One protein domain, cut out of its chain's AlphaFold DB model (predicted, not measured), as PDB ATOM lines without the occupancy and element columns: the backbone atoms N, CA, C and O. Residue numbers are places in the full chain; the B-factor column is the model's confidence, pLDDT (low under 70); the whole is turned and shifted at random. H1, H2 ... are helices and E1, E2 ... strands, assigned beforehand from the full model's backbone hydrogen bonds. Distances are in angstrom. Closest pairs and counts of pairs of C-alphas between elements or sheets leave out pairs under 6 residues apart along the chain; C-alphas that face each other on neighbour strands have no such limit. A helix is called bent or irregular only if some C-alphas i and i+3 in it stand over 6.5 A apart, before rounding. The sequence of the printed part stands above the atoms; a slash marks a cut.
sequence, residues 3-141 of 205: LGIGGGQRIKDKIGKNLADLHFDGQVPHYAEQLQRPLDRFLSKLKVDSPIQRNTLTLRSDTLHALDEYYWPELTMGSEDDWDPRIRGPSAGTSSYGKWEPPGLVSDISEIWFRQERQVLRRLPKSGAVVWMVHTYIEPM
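What this domain is: This is residues 3 to 141 of the 205 residues of an uncharacterized protein of Valsa mali var. pyri (UniProt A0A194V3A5). A long, twisted antiparallel sheet of three strands makes one wall of this domain, and nearly everything else lies over one of its faces, the other face being left bare. Over that face the first residues run between the sheet and the small helix H1, H2 and H3 fold into a helical hairpin towards one end of the sheet, and H4, H5 and the long stretch of residues 78 to 111 gather towards the other end, loosely joined to the rest. The printed part has 139 residues with five named helices and three named strands, in the order H1 H2 H3 E1 H4 H5 E2 E3; the sheet runs E1 - E2 - E3. The class is mixed, helices and strands, with under half of the residues in named elements. The whole is only just compact, close to loose, with a radius of gyration of the C-alphas of 17.0 A and spans of 47 by 35 by 29 A.

How they stand to each other: H1, residues 11 to 14, is close to H2, residues 19 to 25, but not clearly touching it; their closest C-alphas, of Lys 14 and Leu 22, are 6.7 A apart. H2 and H3, residues 31 to 45, form a helical hairpin and only just touch, with 3 pairs of C-alphas within 8 A, through residues 31 to 36 of H3 alone; the closest C-alphas are those of Ala 20 and Gln 36, 6.8 A. They run opposite ways at a shallow tilt of 23 degrees. H3 only grazes the sheet, with residues 43 to 45. E1, residues 52 to 61, is an edge strand, antiparallel to E2, residues 112 to 123, at 157 degrees; N 56 and O 117 are 2.9 A apart. H4, residues 67 to 71, only grazes the sheet with residues 69 to 71. H5, residues 74 to 77, is not on the sheet. E2 and E3, residues 130 to 140, form a hairpin at 163 degrees, with N 118 and O 135 2.8 A apart. In H2 every O i to N i+4 pair is within hydrogen-bond range, in H3 8 of 11 and in H4 0 of 1, where 2 of 2 O i to N i+3 pairs are; H1 and H5 are too short for an i+4 pair.

Where its parts are: H1 begins at C-alpha 11, (-87.572, 102.655, -94.534). H3 is 19.3 A long and irregular, with C-alphas 34 and 37 7.2 A apart. E1 measures 29.6 A, E2 35.4 A and E3 32.2 A, ending at C-alpha 140, (-76.565, 109.650, -118.718).

The domain as a whole: The C-alphas farthest apart, of Ser 107 and Lys 126, are 51.4 A apart. The printed part has no cut. The link from H5 to E2 is long, 34 residues, and within it residues 83 to 84 pair antiparallel with 89 to 90. Mean pLDDT of the printed part is 85.0; residues 3 to 6 and 61 to 70 are under 70.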
ATOM      1  N   LEU A   3     -96.981 103.577 -98.245       58.28
ATOM      2  CA  LEU A   3     -95.650 102.972 -98.297       58.28
ATOM      3  C   LEU A   3     -95.079 103.190 -99.699       58.28
ATOM      4  O   LEU A   3     -95.738 102.842-100.678       58.28
ATOM      5  N   GLY A   4     -93.890 103.787 -99.765       59.03
ATOM      6  CA  GLY A   4     -93.125 104.038-100.984       59.03
ATOM      7  C   GLY A   4     -91.754 104.613-100.630       59.03
ATOM      8  O   GLY A   4     -91.636 105.374 -99.662       59.03
ATOM      9  N   ILE A   5     -90.724 104.213-101.370       67.06
ATOM     10  CA  ILE A   5     -89.320 104.565-101.127       67.06
ATOM     11  C   ILE A   5     -88.746 105.022-102.469       67.06
ATOM     12  O   ILE A   5     -88.812 104.276-103.442       67.06
ATOM     13  N   GLY A   6     -88.263 106.261-102.521       69.31
ATOM     14  CA  GLY A   6     -87.423 106.763-103.608       69.31
ATOM     15  C   GLY A   6     -85.942 106.638-103.248       69.31
ATOM     16  O   GLY A   6     -85.594 106.166-102.171       69.31
ATOM     17  N   GLY A   7     -85.059 107.088-104.130       74.50
ATOM     18  CA  GLY A   7     -83.620 107.107-103.848       74.50
ATOM     19  C   GLY A   7     -83.282 108.134-102.772       74.50
ATOM     20  O   GLY A   7     -83.917 109.189-102.703       74.50
ATOM     21  N   GLY A   8     -82.314 107.809-101.916       79.50
ATOM     22  CA  GLY A   8     -81.949 108.625-100.754       79.50
ATOM     23  C   GLY A   8     -82.971 108.568 -99.619       79.50
ATOM     24  O   GLY A   8     -83.039 109.471 -98.789       79.50
ATOM     25  N   GLN A   9     -83.816 107.534 -99.581       83.00
ATOM     26  CA  GLN A   9     -84.829 107.363 -98.544       83.00
ATOM     27  C   GLN A   9     -84.684 106.008 -97.860       83.00
ATOM     28  O   GLN A   9     -84.648 104.975 -98.519       83.00
ATOM     29  N   ARG A  10     -84.704 106.001 -96.524       87.38
ATOM     30  CA  ARG A  10     -84.591 104.775 -95.723       87.38
ATOM     31  C   ARG A  10     -85.939 104.412 -95.118       87.38
ATOM     32  O   ARG A  10     -86.638 105.271 -94.584       87.38
ATOM     33  N   ILE A  11     -86.302 103.128 -95.129       86.94
ATOM     34  CA  ILE A  11     -87.572 102.655 -94.534       86.94
ATOM     35  C   ILE A  11     -87.666 103.037 -93.056       86.94
ATOM     36  O   ILE A  11     -88.720 103.495 -92.612       86.94
ATOM     37  N   LYS A  12     -86.558 102.883 -92.314       87.69
ATOM     38  CA  LYS A  12     -86.484 103.170 -90.874       87.69
ATOM     39  C   LYS A  12     -86.870 104.612 -90.528       87.69
ATOM     40  O   LYS A  12     -87.458 104.838 -89.479       87.69
ATOM     41  N   ASP A  13     -86.629 105.558 -91.437       87.31
ATOM     42  CA  ASP A  13     -86.945 106.974 -91.226       87.31
ATOM     43  C   ASP A  13     -88.398 107.322 -91.576       87.31
ATOM     44  O   ASP A  13     -88.872 108.403 -91.221       87.31
ATOM     45  N   LYS A  14     -89.103 106.433 -92.294       87.50
ATOM     46  CA  LYS A  14     -90.434 106.696 -92.862       87.50
ATOM     47  C   LYS A  14     -91.554 105.892 -92.219       87.50
ATOM     48  O   LYS A  14     -92.707 106.324 -92.238       87.50
ATOM     49  N   ILE A  15     -91.248 104.701 -91.712       89.69
ATOM     50  CA  ILE A  15     -92.264 103.803 -91.169       89.69
ATOM     51  C   ILE A  15     -92.973 104.452 -89.971       89.69
ATOM     52  O   ILE A  15     -92.348 105.041 -89.097       89.69
ATOM     53  N   GLY A  16     -94.307 104.380 -89.957       89.12
ATOM     54  CA  GLY A  16     -95.138 104.975 -88.904       89.12
ATOM     55  C   GLY A  16     -95.423 106.474 -89.053       89.12
ATOM     56  O   GLY A  16     -96.328 106.965 -88.382       89.12
ATOM     57  N   LYS A  17     -94.739 107.190 -89.954       89.56
ATOM     58  CA  LYS A  17     -95.000 108.615 -90.207       89.56
ATOM     59  C   LYS A  17     -96.199 108.829 -91.124       89.56
ATOM     60  O   LYS A  17     -96.509 108.007 -91.995       89.56
ATOM     61  N   ASN A  18     -96.880 109.955 -90.928       89.94
ATOM     62  CA  ASN A  18     -97.903 110.408 -91.864       89.94
ATOM     63  C   ASN A  18     -97.248 111.122 -93.067       89.94
ATOM     64  O   ASN A  18     -96.048 111.383 -93.082       89.94
ATOM     65  N   LEU A  19     -98.034 111.420 -94.103       88.50
ATOM     66  CA  LEU A  19     -97.502 112.023 -95.324       88.50
ATOM     67  C   LEU A  19     -96.922 113.424 -95.109       88.50
ATOM     68  O   LEU A  19     -95.935 113.759 -95.757       88.50
ATOM     69  N   ALA A  20     -97.533 114.219 -94.236       91.69
ATOM     70  CA  ALA A  20     -97.090 115.573 -93.953       91.69
ATOM     71  C   ALA A  20     -95.736 115.560 -93.242       91.69
ATOM     72  O   ALA A  20     -94.813 116.205 -93.723       91.69
ATOM     73  N   ASP A  21     -95.578 114.734 -92.203       91.50
ATOM     74  CA  ASP A  21     -94.302 114.568 -91.493       91.50
ATOM     75  C   ASP A  21     -93.176 114.194 -92.469       91.50
ATOM     76  O   ASP A  21     -92.105 114.784 -92.438       91.50
ATOM     77  N   LEU A  22     -93.444 113.277 -93.410       88.94
ATOM     78  CA  LEU A  22     -92.470 112.889 -94.435       88.94
ATOM     79  C   LEU A  22     -92.031 114.058 -95.332       88.94
ATOM     80  O   LEU A  22     -90.873 114.106 -95.741       88.94
ATOM     81  N   HIS A  23     -92.942 114.972 -95.673       89.19
ATOM     82  CA  HIS A  23     -92.622 116.131 -96.511       89.19
ATOM     83  C   HIS A  23     -91.975 117.267 -95.710       89.19
ATOM     84  O   HIS A  23     -91.139 117.982 -96.262       89.19
ATOM     85  N   PHE A  24     -92.318 117.412 -94.428       90.38
ATOM     86  CA  PHE A  24     -91.658 118.348 -93.521       90.38
ATOM     87  C   PHE A  24     -90.219 117.926 -93.231       90.38
ATOM     88  O   PHE A  24     -89.309 118.732 -93.403       90.38
ATOM     89  N   ASP A  25     -89.998 116.653 -92.897       87.00
ATOM     90  CA  ASP A  25     -88.659 116.096 -92.685       87.00
ATOM     91  C   ASP A  25     -87.807 116.186 -93.959       87.00
ATOM     92  O   ASP A  25     -86.617 116.485 -93.906       87.00
ATOM     93  N   GLY A  26     -88.428 115.966 -95.122       83.38
ATOM     94  CA  GLY A  26     -87.790 116.128 -96.428       83.38
ATOM     95  C   GLY A  26     -87.565 117.583 -96.852       83.38
ATOM     96  O   GLY A  26     -87.005 117.797 -97.925       83.38
ATOM     97  N   GLN A  27     -88.005 118.566 -96.053       87.00
ATOM     98  CA  GLN A  27     -87.910 120.001 -96.341       87.00
ATOM     99  C   GLN A  27     -88.410 120.350 -97.751       87.00
ATOM    100  O   GLN A  27     -87.744 121.049 -98.514       87.00
ATOM    101  N   VAL A  28     -89.569 119.804 -98.130       87.75
ATOM    102  CA  VAL A  28     -90.153 120.050 -99.454       87.75
ATOM    103  C   VAL A  28     -90.630 121.507 -99.534       87.75
ATOM    104  O   VAL A  28     -91.506 121.886 -98.747       87.75
ATOM    105  N   PRO A  29     -90.115 122.317-100.482       89.75
ATOM    106  CA  PRO A  29     -90.485 123.723-100.600       89.75
ATOM    107  C   PRO A  29     -91.993 123.924-100.760       89.75
ATOM    108  O   PRO A  29     -92.666 123.175-101.476       89.75
ATOM    109  N   HIS A  30     -92.518 124.944-100.083       90.56
ATOM    110  CA  HIS A  30     -93.927 125.351-100.105       90.56
ATOM    111  C   HIS A  30     -94.949 124.255 -99.731       90.56
ATOM    112  O   HIS A  30     -96.129 124.342-100.099       90.56
ATOM    113  N   TYR A  31     -94.534 123.183 -99.038       92.88
ATOM    114  CA  TYR A  31     -95.433 122.064 -98.762       92.88
ATOM    115  C   TYR A  31     -96.629 122.472 -97.894       92.88
ATOM    116  O   TYR A  31     -97.769 122.171 -98.258       92.88
ATOM    117  N   ALA A  32     -96.391 123.181 -96.786       92.88
ATOM    118  CA  ALA A  32     -97.449 123.614 -95.873       92.88
ATOM    119  C   ALA A  32     -98.443 124.561 -96.562       92.88
ATOM    120  O   ALA A  32     -99.660 124.425 -96.410       92.88
ATOM    121  N   GLU A  33     -97.920 125.519 -97.326       93.88
ATOM    122  CA  GLU A  33     -98.687 126.620 -97.894       93.88
ATOM    123  C   GLU A  33     -99.462 126.192 -99.145       93.88
ATOM    124  O   GLU A  33    -100.600 126.625 -99.341       93.88
ATOM    125  N   GLN A  34     -98.865 125.340 -99.988       92.62
ATOM    126  CA  GLN A  34     -99.379 125.055-101.331       92.62
ATOM    127  C   GLN A  34     -99.759 123.589-101.561       92.62
ATOM    128  O   GLN A  34    -100.706 123.329-102.305       92.62
ATOM    129  N   LEU A  35     -99.070 122.619-100.949       92.75
ATOM    130  CA  LEU A  35     -99.186 121.208-101.356       92.75
ATOM    131  C   LEU A  35    -100.003 120.339-100.402       92.75
ATOM    132  O   LEU A  35    -100.739 119.470-100.874       92.75
ATOM    133  N   GLN A  36     -99.923 120.564 -99.089       94.50
ATOM    134  CA  GLN A  36    -100.518 119.676 -98.089       94.50
ATOM    135  C   GLN A  36    -102.030 119.522 -98.293       94.50
ATOM    136  O   GLN A  36    -102.526 118.417 -98.511       94.50
ATOM    137  N   ARG A  37    -102.783 120.634 -98.304       95.81
ATOM    138  CA  ARG A  37    -104.254 120.585 -98.418       95.81
ATOM    139  C   ARG A  37    -104.730 119.956 -99.737       95.81
ATOM    140  O   ARG A  37    -105.634 119.113 -99.679       95.81
ATOM    141  N   PRO A  38    -104.201 120.332-100.922       94.81
ATOM    142  CA  PRO A  38    -104.567 119.656-102.164       94.81
ATOM    143  C   PRO A  38    -104.224 118.166-102.156       94.81
ATOM    144  O   PRO A  38    -105.051 117.365-102.593       94.81
ATOM    145  N   LEU A  39    -103.058 117.785-101.627       92.31
ATOM    146  CA  LEU A  39    -102.600 116.398-101.599       92.31
ATOM    147  C   LEU A  39    -103.454 115.529-100.669       92.31
ATOM    148  O   LEU A  39    -103.893 114.454-101.077       92.31
ATOM    149  N   ASP A  40    -103.784 116.017 -99.475       93.06
ATOM    150  CA  ASP A  40    -104.674 115.328 -98.533       93.06
ATOM    151  C   ASP A  40    -106.076 115.134 -99.129       93.06
ATOM    152  O   ASP A  40    -106.667 114.047 -99.076       93.06
ATOM    153  N   ARG A  41    -106.614 116.179 -99.772       94.56
ATOM    154  CA  ARG A  41    -107.904 116.110-100.475       94.56
ATOM    155  C   ARG A  41    -107.866 115.109-101.624       94.56
ATOM    156  O   ARG A  41    -108.833 114.387-101.852       94.56
ATOM    157  N   PHE A  42    -106.777 115.092-102.372       93.19
ATOM    158  CA  PHE A  42    -106.608 114.197-103.499       93.19
ATOM    159  C   PHE A  42    -106.516 112.738-103.049       93.19
ATOM    160  O   PHE A  42    -107.285 111.897-103.517       93.19
ATOM    161  N   LEU A  43    -105.649 112.445-102.079       91.81
ATOM    162  CA  LEU A  43    -105.461 111.094-101.562       91.81
ATOM    163  C   LEU A  43    -106.707 110.569-100.862       91.81
ATOM    164  O   LEU A  43    -107.049 109.410-101.065       91.81
ATOM    165  N   SER A  44    -107.431 111.397-100.102       92.25
ATOM    166  CA  SER A  44    -108.704 110.986 -99.486       92.25
ATOM    167  C   SER A  44    -109.770 110.603-100.520       92.25
ATOM    168  O   SER A  44    -110.570 109.707-100.255       92.25
ATOM    169  N   LYS A  45    -109.742 111.203-101.717       94.38
ATOM    170  CA  LYS A  45    -110.686 110.929-102.816       94.38
ATOM    171  C   LYS A  45    -110.213 109.878-103.823       94.38
ATOM    172  O   LYS A  45    -111.011 109.476-104.668       94.38
ATOM    173  N   LEU A  46    -108.956 109.430-103.757       94.88
ATOM    174  CA  LEU A  46    -108.413 108.417-104.667       94.88
ATOM    175  C   LEU A  46    -109.258 107.137-104.603       94.88
ATOM    176  O   LEU A  46    -109.392 106.553-103.528       94.88
ATOM    177  N   LYS A  47    -109.820 106.688-105.728       96.12
ATOM    178  CA  LYS A  47    -110.656 105.477-105.797       96.12
ATOM    179  C   LYS A  47    -109.820 104.236-106.124       96.12
ATOM    180  O   LYS A  47    -108.713 104.334-106.644       96.12
ATOM    181  N   VAL A  48    -110.357 103.057-105.814       96.44
ATOM    182  CA  VAL A  48    -109.701 101.756-106.065       96.44
ATOM    183  C   VAL A  48    -109.520 101.480-107.561       96.44
ATOM    184  O   VAL A  48    -108.490 100.952-107.976       96.44
ATOM    185  N   ASP A  49    -110.524 101.835-108.356       95.88
ATOM    186  CA  ASP A  49    -110.610 101.637-109.806       95.88
ATOM    187  C   ASP A  49    -109.926 102.747-110.618       95.88
ATOM    188  O   ASP A  49    -109.846 102.658-111.837       95.88
ATOM    189  N   SER A  50    -109.411 103.776-109.942       95.00
ATOM    190  CA  SER A  50    -108.850 104.976-110.564       95.00
ATOM    191  C   SER A  50    -107.411 105.221-110.081       95.00
ATOM    192  O   SER A  50    -107.164 106.216-109.392       95.00
ATOM    193  N   PRO A  51    -106.454 104.306-110.358       94.06
ATOM    194  CA  PRO A  51    -105.054 104.545-110.038       94.06
ATOM    195  C   PRO A  51    -104.521 105.715-110.865       94.06
ATOM    196  O   PRO A  51    -104.991 106.000-111.965       94.06
ATOM    197  N   ILE A  52    -103.502 106.367-110.332       94.94
ATOM    198  CA  ILE A  52    -102.864 107.514-110.969       94.94
ATOM    199  C   ILE A  52    -101.413 107.199-111.257       94.94
ATOM    200  O   ILE A  52    -100.758 106.493-110.486       94.94
ATOM    201  N   GLN A  53    -100.915 107.782-112.336       93.50
ATOM    202  CA  GLN A  53     -99.507 107.788-112.669       93.50
ATOM    203  C   GLN A  53     -99.040 109.231-112.823       93.50
ATOM    204  O   GLN A  53     -99.738 110.057-113.409       93.50
ATOM    205  N   ARG A  54     -97.850 109.520-112.310       90.75
ATOM    206  CA  ARG A  54     -97.145 110.784-112.513       90.75
ATOM    207  C   ARG A  54     -95.658 110.512-112.671       90.75
ATOM    208  O   ARG A  54     -95.181 109.480-112.210       90.75
ATOM    209  N   ASN A  55     -94.939 111.472-113.237       87.81
ATOM    210  CA  ASN A  55     -93.486 111.442-113.269       87.81
ATOM    211  C   ASN A  55     -92.926 112.561-112.389       87.81
ATOM    212  O   ASN A  55     -93.508 113.645-112.302       87.81
ATOM    213  N   THR A  56     -91.804 112.289-111.735       82.75
ATOM    214  CA  THR A  56     -90.986 113.300-111.062       82.75
ATOM    215  C   THR A  56     -89.601 113.269-111.684       82.75
ATOM    216  O   THR A  56     -89.069 112.192-111.928       82.75
ATOM    217  N   LEU A  57     -89.030 114.443-111.948       80.12
ATOM    218  CA  LEU A  57     -87.687 114.591-112.496       80.12
ATOM    219  C   LEU A  57     -86.745 115.172-111.440       80.12
ATOM    220  O   LEU A  57     -87.086 116.162-110.785       80.12
ATOM    221  N   THR A  58     -85.557 114.593-111.321       77.38
ATOM    222  CA  THR A  58     -84.415 115.141-110.587       77.38
ATOM    223  C   THR A  58     -83.168 114.974-111.448       77.38
ATOM    224  O   THR A  58     -83.019 113.970-112.135       77.38
ATOM    225  N   LEU A  59     -82.279 115.960-111.423       77.25
ATOM    226  CA  LEU A  59     -80.968 115.854-112.053       77.25
ATOM    227  C   LEU A  59     -79.931 115.633-110.963       77.25
ATOM    228  O   LEU A  59     -80.070 116.171-109.860       77.25
ATOM    229  N   ARG A  60     -78.951 114.789-111.252       70.38
ATOM    230  CA  ARG A  60     -77.934 114.370-110.294       70.38
ATOM    231  C   ARG A  60     -76.557 114.679-110.862       70.38
ATOM    232  O   ARG A  60     -76.354 114.602-112.066       70.38
ATOM    233  N   SER A  61     -75.674 115.107-109.972       61.03
ATOM    234  CA  SER A  61     -74.236 115.140-110.184       61.03
ATOM    235  C   SER A  61     -73.674 113.830-109.639       61.03
ATOM    236  O   SER A  61     -73.665 113.632-108.420       61.03
ATOM    237  N   ASP A  62     -73.268 112.921-110.502       59.59
ATOM    238  CA  ASP A  62     -72.673 111.645-110.143       59.59
ATOM    239  C   ASP A  62     -71.646 111.210-111.188       59.59
ATOM    240  O   ASP A  62     -71.924 110.976-112.359       59.59
ATOM    241  N   THR A  63     -70.413 111.069-110.713       46.53
ATOM    242  CA  THR A  63     -69.258 110.582-111.472       46.53
ATOM    243  C   THR A  63     -69.199 109.044-111.514       46.53
ATOM    244  O   THR A  63     -68.230 108.486-112.025       46.53
ATOM    245  N   LEU A  64     -70.178 108.318-110.948       43.09
ATOM    246  CA  LEU A  64     -70.099 106.859-110.799       43.09
ATOM    247  C   LEU A  64     -71.394 106.112-111.142       43.09
ATOM    248  O   LEU A  64     -72.406 106.215-110.462       43.09
ATOM    249  N   HIS A  65     -71.257 105.221-112.125       47.12
ATOM    250  CA  HIS A  65     -72.189 104.192-112.604       47.12
ATOM    251  C   HIS A  65     -72.557 103.098-111.569       47.12
ATOM    252  O   HIS A  65     -72.898 101.972-111.946       47.12
ATOM    253  N   ALA A  66     -72.418 103.344-110.267       46.41
ATOM    254  CA  ALA A  66     -72.587 102.293-109.270       46.41
ATOM    255  C   ALA A  66     -74.074 102.028-108.994       46.41
ATOM    256  O   ALA A  66     -74.835 102.934-108.665       46.41
ATOM    257  N   LEU A  67     -74.476 100.755-109.057       49.22
ATOM    258  CA  LEU A  67     -75.797 100.270-108.630       49.22
ATOM    259  C   LEU A  67     -76.177 100.731-107.207       49.22
ATOM    260  O   LEU A  67     -77.364 100.803-106.890       49.22
ATOM    261  N   ASP A  68     -75.191 101.068-106.375       52.00
ATOM    262  CA  ASP A  68     -75.381 101.551-105.007       52.00
ATOM    263  C   ASP A  68     -75.979 102.979-104.961       52.00
ATOM    264  O   ASP A  68     -76.863 103.243-104.143       52.00
ATOM    265  N   GLU A  69     -75.653 103.849-105.930       65.19
ATOM    266  CA  GLU A  69     -76.214 105.213-106.063       65.19
ATOM    267  C   GLU A  69     -77.699 105.221-106.479       65.19
ATOM    268  O   GLU A  69     -78.425 106.205-106.276       65.19
ATOM    269  N   TYR A  70     -78.196 104.106-107.033       68.81
ATOM    270  CA  TYR A  70     -79.602 103.963-107.423       68.81
ATOM    271  C   TYR A  70     -80.532 104.073-106.201       68.81
ATOM    272  O   TYR A  70     -81.569 104.759-106.250       68.81
ATOM    273  N   TYR A  71     -80.138 103.427-105.097       76.50
ATOM    274  CA  TYR A  71     -80.898 103.363-103.847       76.50
ATOM    275  C   TYR A  71     -80.486 104.451-102.859       76.50
ATOM    276  O   TYR A  71     -81.362 105.139-102.324       76.50
ATOM    277  N   TRP A  72     -79.184 104.641-102.643       82.38
ATOM    278  CA  TRP A  72     -78.663 105.610-101.688       82.38
ATOM    279  C   TRP A  72     -77.527 106.433-102.296       82.38
ATOM    280  O   TRP A  72     -76.525 105.862-102.711       82.38
ATOM    281  N   PRO A  73     -77.645 107.769-102.336       78.88
ATOM    282  CA  PRO A  73     -76.683 108.560-103.067       78.88
ATOM    283  C   PRO A  73     -75.514 109.011-102.195       78.88
ATOM    284  O   PRO A  73     -75.470 110.158-101.736       78.88
ATOM    285  N   GLU A  74     -74.588 108.093-101.948       80.56
ATOM    286  CA  GLU A  74     -73.466 108.270-101.031       80.56
ATOM    287  C   GLU A  74     -72.593 109.484-101.370       80.56
ATOM    288  O   GLU A  74     -72.163 110.195-100.462       80.56
ATOM    289  N   LEU A  75     -72.414 109.817-102.650       76.44
ATOM    290  CA  LEU A  75     -71.665 111.015-103.033       76.44
ATOM    291  C   LEU A  75     -72.323 112.299-102.503       76.44
ATOM    292  O   LEU A  75     -71.658 113.171-101.951       76.44
ATOM    293  N   THR A  76     -73.646 112.410-102.650       75.50
ATOM    294  CA  THR A  76     -74.396 113.636-102.316       75.50
ATOM    295  C   THR A  76     -74.941 113.664-100.888       75.50
ATOM    296  O   THR A  76     -75.289 114.736-100.395       75.50
ATOM    297  N   MET A  77     -75.030 112.510-100.223       81.06
ATOM    298  CA  MET A  77     -75.614 112.369 -98.883       81.06
ATOM    299  C   MET A  77     -74.647 111.758 -97.859       81.06
ATOM    300  O   MET A  77     -74.966 111.715 -96.674       81.06
ATOM    301  N   GLY A  78     -73.464 111.304 -98.263       84.06
ATOM    302  CA  GLY A  78     -72.573 110.520 -97.410       84.06
ATOM    303  C   GLY A  78     -73.116 109.113 -97.167       84.06
ATOM    304  O   GLY A  78     -74.176 108.746 -97.671       84.06
ATOM    305  N   SER A  79     -72.386 108.308 -96.399       88.25
ATOM    306  CA  SER A  79     -72.752 106.909 -96.140       88.25
ATOM    307  C   SER A  79     -74.157 106.763 -95.528       88.25
ATOM    308  O   SER A  79     -74.524 107.500 -94.605       88.25
ATOM    309  N   GLU A  80     -74.936 105.785 -96.011       88.75
ATOM    310  CA  GLU A  80     -76.299 105.505 -95.524       88.75
ATOM    311  C   GLU A  80     -76.326 105.196 -94.023       88.75
ATOM    312  O   GLU A  80     -77.243 105.623 -93.304       88.75
ATOM    313  N   ASP A  81     -75.318 104.462 -93.553       88.81
ATOM    314  CA  ASP A  81     -75.200 104.018 -92.166       88.81
ATOM    315  C   ASP A  81     -74.973 105.192 -91.210       88.81
ATOM    316  O   ASP A  81     -75.507 105.205 -90.097       88.81
ATOM    317  N   ASP A  82     -74.272 106.217 -91.686       90.88
ATOM    318  CA  ASP A  82     -73.890 107.383 -90.900       90.88
ATOM    319  C   ASP A  82     -74.941 108.509 -90.950       90.88
ATOM    320  O   ASP A  82     -74.907 109.418 -90.115       90.88
ATOM    321  N   TRP A  83     -75.888 108.460 -91.894       90.12
ATOM    322  CA  TRP A  83     -76.840 109.544 -92.161       90.12
ATOM    323  C   TRP A  83     -77.791 109.860 -90.996       90.12
ATOM    324  O   TRP A  83     -78.599 109.011 -90.584       90.12
ATOM    325  N   ASP A  84     -77.790 111.123 -90.553       88.44
ATOM    326  CA  ASP A  84     -78.824 111.715 -89.699       88.44
ATOM    327  C   ASP A  84     -79.740 112.638 -90.529       88.44
ATOM    328  O   ASP A  84     -79.290 113.657 -91.067       88.44
ATOM    329  N   PRO A  85     -81.050 112.331 -90.607       83.94
ATOM    330  CA  PRO A  85     -81.999 113.106 -91.400       83.94
ATOM    331  C   PRO A  85     -82.211 114.541 -90.895       83.94
ATOM    332  O   PRO A  85     -82.691 115.373 -91.658       83.94
ATOM    333  N   ARG A  86     -81.861 114.859 -89.640       82.69
ATOM    334  CA  ARG A  86     -82.043 116.200 -89.052       82.69
ATOM    335  C   ARG A  86     -80.971 117.182 -89.503       82.69
ATOM    336  O   ARG A  86     -81.278 118.344 -89.737       82.69
ATOM    337  N   ILE A  87     -79.729 116.717 -89.604       84.75
ATOM    338  CA  ILE A  87     -78.591 117.533 -90.061       84.75
ATOM    339  C   ILE A  87     -78.294 117.341 -91.549       84.75
ATOM    340  O   ILE A  87     -77.526 118.111 -92.111       84.75
ATOM    341  N   ARG A  88     -78.913 116.334 -92.182       83.12
ATOM    342  CA  ARG A  88     -78.710 115.961 -93.586       83.12
ATOM    343  C   ARG A  88     -77.237 115.697 -93.919       83.12
ATOM    344  O   ARG A  88     -76.703 116.223 -94.892       83.12
ATOM    345  N   GLY A  89     -76.607 114.860 -93.100       87.12
ATOM    346  CA  GLY A  89     -75.228 114.416 -93.276       87.12
ATOM    347  C   GLY A  89     -74.833 113.363 -92.238       87.12
ATOM    348  O   GLY A  89     -75.692 112.900 -91.476       87.12
ATOM    349  N   PRO A  90     -73.547 112.978 -92.186       89.19
ATOM    350  CA  PRO A  90     -73.043 112.031 -91.197       89.19
ATOM    351  C   PRO A  90     -73.264 112.517 -89.762       89.19
ATOM    352  O   PRO A  90     -73.011 113.680 -89.446       89.19
ATOM    353  N   SER A  91     -73.715 111.627 -88.882       88.56
ATOM    354  CA  SER A  91     -74.005 111.924 -87.474       88.56
ATOM    355  C   SER A  91     -72.727 112.160 -86.668       88.56
ATOM    356  O   SER A  91     -71.704 111.526 -86.910       88.56
ATOM    357  N   ALA A  92     -72.785 113.003 -85.633       87.31
ATOM    358  CA  ALA A  92     -71.652 113.182 -84.725       87.31
ATOM    359  C   ALA A  92     -71.195 111.842 -84.117       87.31
ATOM    360  O   ALA A  92     -71.989 111.120 -83.517       87.31
ATOM    361  N   GLY A  93     -69.902 111.532 -84.259       86.25
ATOM    362  CA  GLY A  93     -69.296 110.301 -83.740       86.25
ATOM    363  C   GLY A  93     -69.281 109.116 -84.709       86.25
ATOM    364  O   GLY A  93     -68.789 108.055 -84.327       86.25
ATOM    365  N   THR A  94     -69.770 109.272 -85.942       89.12
ATOM    366  CA  THR A  94     -69.654 108.231 -86.969       89.12
ATOM    367  C   THR A  94     -68.343 108.320 -87.748       89.12
ATOM    368  O   THR A  94     -67.573 109.275 -87.617       89.12
ATOM    369  N   SER A  95     -68.062 107.301 -88.563       87.56
ATOM    370  CA  SER A  95     -66.780 107.160 -89.260       87.56
ATOM    371  C   SER A  95     -66.518 108.270 -90.285       87.56
ATOM    372  O   SER A  95     -65.361 108.688 -90.444       87.56
ATOM    373  N   SER A  96     -67.586 108.766 -90.917       86.69
ATOM    374  CA  SER A  96     -67.575 109.815 -91.939       86.69
ATOM    375  C   SER A  96     -67.804 111.223 -91.377       86.69
ATOM    376  O   SER A  96     -67.695 112.204 -92.116       86.69
ATOM    377  N   TYR A  97     -68.085 111.360 -90.075       88.38
ATOM    378  CA  TYR A  97     -68.283 112.661 -89.438       88.38
ATOM    379  C   TYR A  97     -67.030 113.538 -89.518       88.38
ATOM    380  O   TYR A  97     -65.942 113.125 -89.115       88.38
ATOM    381  N   GLY A  98     -67.186 114.757 -90.043       85.62
ATOM    382  CA  GLY A  98     -66.085 115.706 -90.244       85.62
ATOM    383  C   GLY A  98     -65.084 115.311 -91.337       85.62
ATOM    384  O   GLY A  98     -64.043 115.951 -91.440       85.62
ATOM    385  N   LYS A  99     -65.371 114.261 -92.120       87.88
ATOM    386  CA  LYS A  99     -64.554 113.823 -93.266       87.88
ATOM    387  C   LYS A  99     -65.295 113.923 -94.589       87.88
ATOM    388  O   LYS A  99     -64.681 114.225 -95.602       87.88
ATOM    389  N   TRP A 100     -66.586 113.599 -94.584       87.00
ATOM    390  CA  TRP A 100     -67.421 113.752 -95.765       87.00
ATOM    391  C   TRP A 100     -67.719 115.232 -95.994       87.00
ATOM    392  O   TRP A 100     -68.105 115.945 -95.063       87.00
ATOM    393  N   GLU A 101     -67.572 115.657 -97.241       83.44
ATOM    394  CA  GLU A 101     -67.929 116.987 -97.706       83.44
ATOM    395  C   GLU A 101     -68.999 116.854 -98.794       83.44
ATOM    396  O   GLU A 101     -68.925 115.928 -99.609       83.44
ATOM    397  N   PRO A 102     -70.002 117.750 -98.822       77.94
ATOM    398  CA  PRO A 102     -70.966 117.770 -99.909       77.94
ATOM    399  C   PRO A 102     -70.252 118.028-101.245       77.94
ATOM    400  O   PRO A 102     -69.248 118.746-101.277       77.94
ATOM    401  N   PRO A 103     -70.765 117.474-102.355       78.69
ATOM    402  CA  PRO A 103     -70.115 117.608-103.647       78.69
ATOM    403  C   PRO A 103     -70.064 119.070-104.094       78.69
ATOM    404  O   PRO A 103     -70.994 119.850-103.870       78.69
ATOM    405  N   GLY A 104     -68.950 119.420-104.737       81.62
ATOM    406  CA  GLY A 104     -68.753 120.715-105.375       81.62
ATOM    407  C   GLY A 104     -69.481 120.831-106.714       81.62
ATOM    408  O   GLY A 104     -70.352 120.030-107.055       81.62
ATOM    409  N   LEU A 105     -69.107 121.852-107.483       87.62
ATOM    410  CA  LEU A 105     -69.603 122.024-108.845       87.62
ATOM    411  C   LEU A 105     -69.195 120.836-109.720       87.62
ATOM    412  O   LEU A 105     -68.053 120.382-109.664       87.62
ATOM    413  N   VAL A 106     -70.136 120.384-110.544       86.50
ATOM    414  CA  VAL A 106     -69.880 119.414-111.611       86.50
ATOM    415  C   VAL A 106     -68.870 119.998-112.586       86.50
ATOM    416  O   VAL A 106     -68.929 121.192-112.875       86.50
ATOM    417  N   SER A 107     -67.960 119.166-113.091       88.44
ATOM    418  CA  SER A 107     -66.898 119.616-113.996       88.44
ATOM    419  C   SER A 107     -67.088 119.170-115.445       88.44
ATOM    420  O   SER A 107     -66.564 119.820-116.349       88.44
ATOM    421  N   ASP A 108     -67.881 118.120-115.673       88.31
ATOM    422  CA  ASP A 108     -68.127 117.556-116.999       88.31
ATOM    423  C   ASP A 108     -69.589 117.093-117.172       88.31
ATOM    424  O   ASP A 108     -70.241 116.655-116.225       88.31
ATOM    425  N   ILE A 109     -70.130 117.187-118.394       87.88
ATOM    426  CA  ILE A 109     -71.521 116.800-118.702       87.88
ATOM    427  C   ILE A 109     -71.783 115.301-118.478       87.88
ATOM    428  O   ILE A 109     -72.912 114.916-118.177       87.88
ATOM    429  N   SER A 110     -70.751 114.460-118.603       85.94
ATOM    430  CA  SER A 110     -70.816 113.011-118.360       85.94
ATOM    431  C   SER A 110     -71.038 112.660-116.887       85.94
ATOM    432  O   SER A 110     -71.503 111.566-116.583       85.94
ATOM    433  N   GLU A 111     -70.783 113.605-115.980       83.88
ATOM    434  CA  GLU A 111     -71.062 113.482-114.549       83.88
ATOM    435  C   GLU A 111     -72.505 113.878-114.207       83.88
ATOM    436  O   GLU A 111     -72.882 113.878-113.038       83.88
ATOM    437  N   ILE A 112     -73.320 114.279-115.187       86.81
ATOM    438  CA  ILE A 112     -74.723 114.620-114.958       86.81
ATOM    439  C   ILE A 112     -75.588 113.442-115.373       86.81
ATOM    440  O   ILE A 112     -75.567 113.010-116.528       86.81
ATOM    441  N   TRP A 113     -76.432 112.987-114.456       86.12
ATOM    442  CA  TRP A 113     -77.395 111.931-114.722       86.12
ATOM    443  C   TRP A 113     -78.825 112.432-114.631       86.12
ATOM    444  O   TRP A 113     -79.231 113.208-113.754       86.12
ATOM    445  N   PHE A 114     -79.620 111.949-115.574       87.69
ATOM    446  CA  PHE A 114     -81.046 112.162-115.625       87.69
ATOM    447  C   PHE A 114     -81.739 111.102-114.773       87.69
ATOM    448  O   PHE A 114     -81.710 109.918-115.097       87.69
ATOM    449  N   ARG A 115     -82.406 111.527-113.695       85.94
ATOM    450  CA  ARG A 115     -83.203 110.642-112.844       85.94
ATOM    451  C   ARG A 115     -84.683 110.965-112.982       85.94
ATOM    452  O   ARG A 115     -85.157 112.001-112.514       85.94
ATOM    453  N   GLN A 116     -85.447 110.029-113.529       87.12
ATOM    454  CA  GLN A 116     -86.899 110.131-113.591       87.12
ATOM    455  C   GLN A 116     -87.555 109.041-112.756       87.12
ATOM    456  O   GLN A 116     -87.228 107.869-112.855       87.12
ATOM    457  N   GLU A 117     -88.548 109.416-111.965       87.25
ATOM    458  CA  GLU A 117     -89.363 108.472-111.218       87.25
ATOM    459  C   GLU A 117     -90.765 108.414-111.806       87.25
ATOM    460  O   GLU A 117     -91.529 109.376-111.694       87.25
ATOM    461  N   ARG A 118     -91.128 107.264-112.377       91.44
ATOM    462  CA  ARG A 118     -92.514 106.933-112.706       91.44
ATOM    463  C   ARG A 118     -93.197 106.445-111.442       91.44
ATOM    464  O   ARG A 118     -92.945 105.349-110.942       91.44
ATOM    465  N   GLN A 119     -94.081 107.278-110.924       91.31
ATOM    466  CA  GLN A 119     -94.769 107.050-109.670       91.31
ATOM    467  C   GLN A 119     -96.214 106.648-109.926       91.31
ATOM    468  O   GLN A 119     -96.937 107.323-110.660       91.31
ATOM    469  N   VAL A 120     -96.655 105.574-109.279       92.75
ATOM    470  CA  VAL A 120     -98.035 105.094-109.342       92.75
ATOM    471  C   VAL A 120     -98.618 105.071-107.942       92.75
ATOM    472  O   VAL A 120     -98.025 104.495-107.032       92.75
ATOM    473  N   LEU A 121     -99.797 105.668-107.762       93.56
ATOM    474  CA  LEU A 121    -100.545 105.551-106.513       93.56
ATOM    475  C   LEU A 121    -101.819 104.752-106.751       93.56
ATOM    476  O   LEU A 121    -102.614 105.060-107.642       93.56
ATOM    477  N   ARG A 122    -102.024 103.731-105.920       94.44
ATOM    478  CA  ARG A 122    -103.183 102.845-106.007       94.44
ATOM    479  C   ARG A 122    -103.774 102.590-104.634       94.44
ATOM    480  O   ARG A 122    -103.070 102.165-103.721       94.44
ATOM    481  N   ARG A 123    -105.088 102.782-104.501       95.81
ATOM    482  CA  ARG A 123    -105.822 102.349-103.308       95.81
ATOM    483  C   ARG A 123    -106.115 100.850-103.377       95.81
ATOM    484  O   ARG A 123    -106.624 100.360-104.382       95.81
ATOM    485  N   LEU A 124    -105.818 100.129-102.300       95.75
ATOM    486  CA  LEU A 124    -106.111  98.703-102.183       95.75
ATOM    487  C   LEU A 124    -107.589  98.469-101.820       95.75
ATOM    488  O   LEU A 124    -108.086  99.108-100.892       95.75
ATOM    489  N   PRO A 125    -108.280  97.521-102.484       96.31
ATOM    490  CA  PRO A 125    -109.720  97.305-102.315       96.31
ATOM    491  C   PRO A 125    -110.128  96.847-100.912       96.31
ATOM    492  O   PRO A 125    -111.201  97.204-100.448       96.31
ATOM    493  N   LYS A 126    -109.290  96.041-100.243       96.56
ATOM    494  CA  LYS A 126    -109.636  95.431 -98.948       96.56
ATOM    495  C   LYS A 126    -109.246  96.302 -97.754       96.56
ATOM    496  O   LYS A 126    -110.049  96.502 -96.857       96.56
ATOM    497  N   SER A 127    -108.014  96.812 -97.733       95.94
ATOM    498  CA  SER A 127    -107.481  97.570 -96.592       95.94
ATOM    499  C   SER A 127    -107.708  99.078 -96.690       95.94
ATOM    500  O   SER A 127    -107.484  99.793 -95.717       95.94
ATOM    501  N   GLY A 128    -108.054  99.593 -97.874       93.50
ATOM    502  CA  GLY A 128    -108.131 101.029 -98.133       93.50
ATOM    503  C   GLY A 128    -106.779 101.757 -98.103       93.50
ATOM    504  O   GLY A 128    -106.756 102.967 -98.331       93.50
ATOM    505  N   ALA A 129    -105.664 101.057 -97.854       93.00
ATOM    506  CA  ALA A 129    -104.323 101.632 -97.882       93.00
ATOM    507  C   ALA A 129    -103.960 102.125 -99.289       93.00
ATOM    508  O   ALA A 129    -104.445 101.587-100.286       93.00
ATOM    509  N   VAL A 130    -103.095 103.136 -99.367       92.06
ATOM    510  CA  VAL A 130    -102.572 103.645-100.639       92.06
ATOM    511  C   VAL A 130    -101.156 103.119-100.810       92.06
ATOM    512  O   VAL A 130    -100.286 103.389 -99.987       92.06
ATOM    513  N   VAL A 131    -100.923 102.358-101.874       91.19
ATOM    514  CA  VAL A 131     -99.584 101.920-102.269       91.19
ATOM    515  C   VAL A 131     -99.008 102.970-103.201       91.19
ATOM    516  O   VAL A 131     -99.657 103.325-104.187       91.19
ATOM    517  N   TRP A 132     -97.812 103.459-102.883       89.50
ATOM    518  CA  TRP A 132     -97.056 104.375-103.723       89.50
ATOM    519  C   TRP A 132     -95.848 103.638-104.287       89.50
ATOM    520  O   TRP A 132     -94.881 103.359-103.586       89.50
ATOM    521  N   MET A 133     -95.945 103.272-105.557       88.12
ATOM    522  CA  MET A 133     -94.874 102.603-106.281       88.12
ATOM    523  C   MET A 133     -94.035 103.658-106.979       88.12
ATOM    524  O   MET A 133     -94.586 104.547-107.625       88.12
ATOM    525  N   VAL A 134     -92.722 103.540-106.854       85.88
ATOM    526  CA  VAL A 134     -91.749 104.428-107.481       85.88
ATOM    527  C   VAL A 134     -90.850 103.546-108.335       85.88
ATOM    528  O   VAL A 134     -90.173 102.669-107.806       85.88
ATOM    529  N   HIS A 135     -90.901 103.726-109.650       87.31
ATOM    530  CA  HIS A 135     -89.982 103.080-110.579       87.31
ATOM    531  C   HIS A 135     -89.007 104.136-111.090       87.31
ATOM    532  O   HIS A 135     -89.439 105.114-111.705       87.31
ATOM    533  N   THR A 136     -87.723 103.962-110.797       83.50
ATOM    534  CA  THR A 136     -86.682 104.943-111.113       83.50
ATOM    535  C   THR A 136     -85.984 104.554-112.411       83.50
ATOM    536  O   THR A 136     -85.547 103.422-112.572       83.50
ATOM    537  N   TYR A 137     -85.864 105.512-113.318       85.12
ATOM    538  CA  TYR A 137     -85.015 105.464-114.499       85.12
ATOM    539  C   TYR A 137     -83.824 106.382-114.250       85.12
ATOM    540  O   TYR A 137     -84.008 107.493-113.740       85.12
ATOM    541  N   ILE A 138     -82.629 105.904-114.573       84.44
ATOM    542  CA  ILE A 138     -81.379 106.651-114.463       84.44
ATOM    543  C   ILE A 138     -80.639 106.460-115.778       84.44
ATOM    544  O   ILE A 138     -80.382 105.323-116.154       84.44
ATOM    545  N   GLU A 139     -80.343 107.560-116.460       86.88
ATOM    546  CA  GLU A 139     -79.671 107.567-117.762       86.88
ATOM    547  C   GLU A 139     -78.641 108.707-117.811       86.88
ATOM    548  O   GLU A 139     -78.872 109.752-117.182       86.88
ATOM    549  N   PRO A 140     -77.526 108.565-118.549       88.69
ATOM    550  CA  PRO A 140     -76.565 109.650-118.718       88.69
ATOM    551  C   PRO A 140     -77.222 110.869-119.374       88.69
ATOM    552  O   PRO A 140     -77.905 110.749-120.395       88.69
ATOM    553  N   MET A 141     -76.997 112.074-118.840       90.38
ATOM    554  CA  MET A 141     -77.593 113.294-119.402       90.38
ATOM    555  C   MET A 141     -77.151 113.534-120.846       90.38
ATOM    556  O   MET A 141     -77.954 113.967-121.671       90.38
TER     557      MET A 141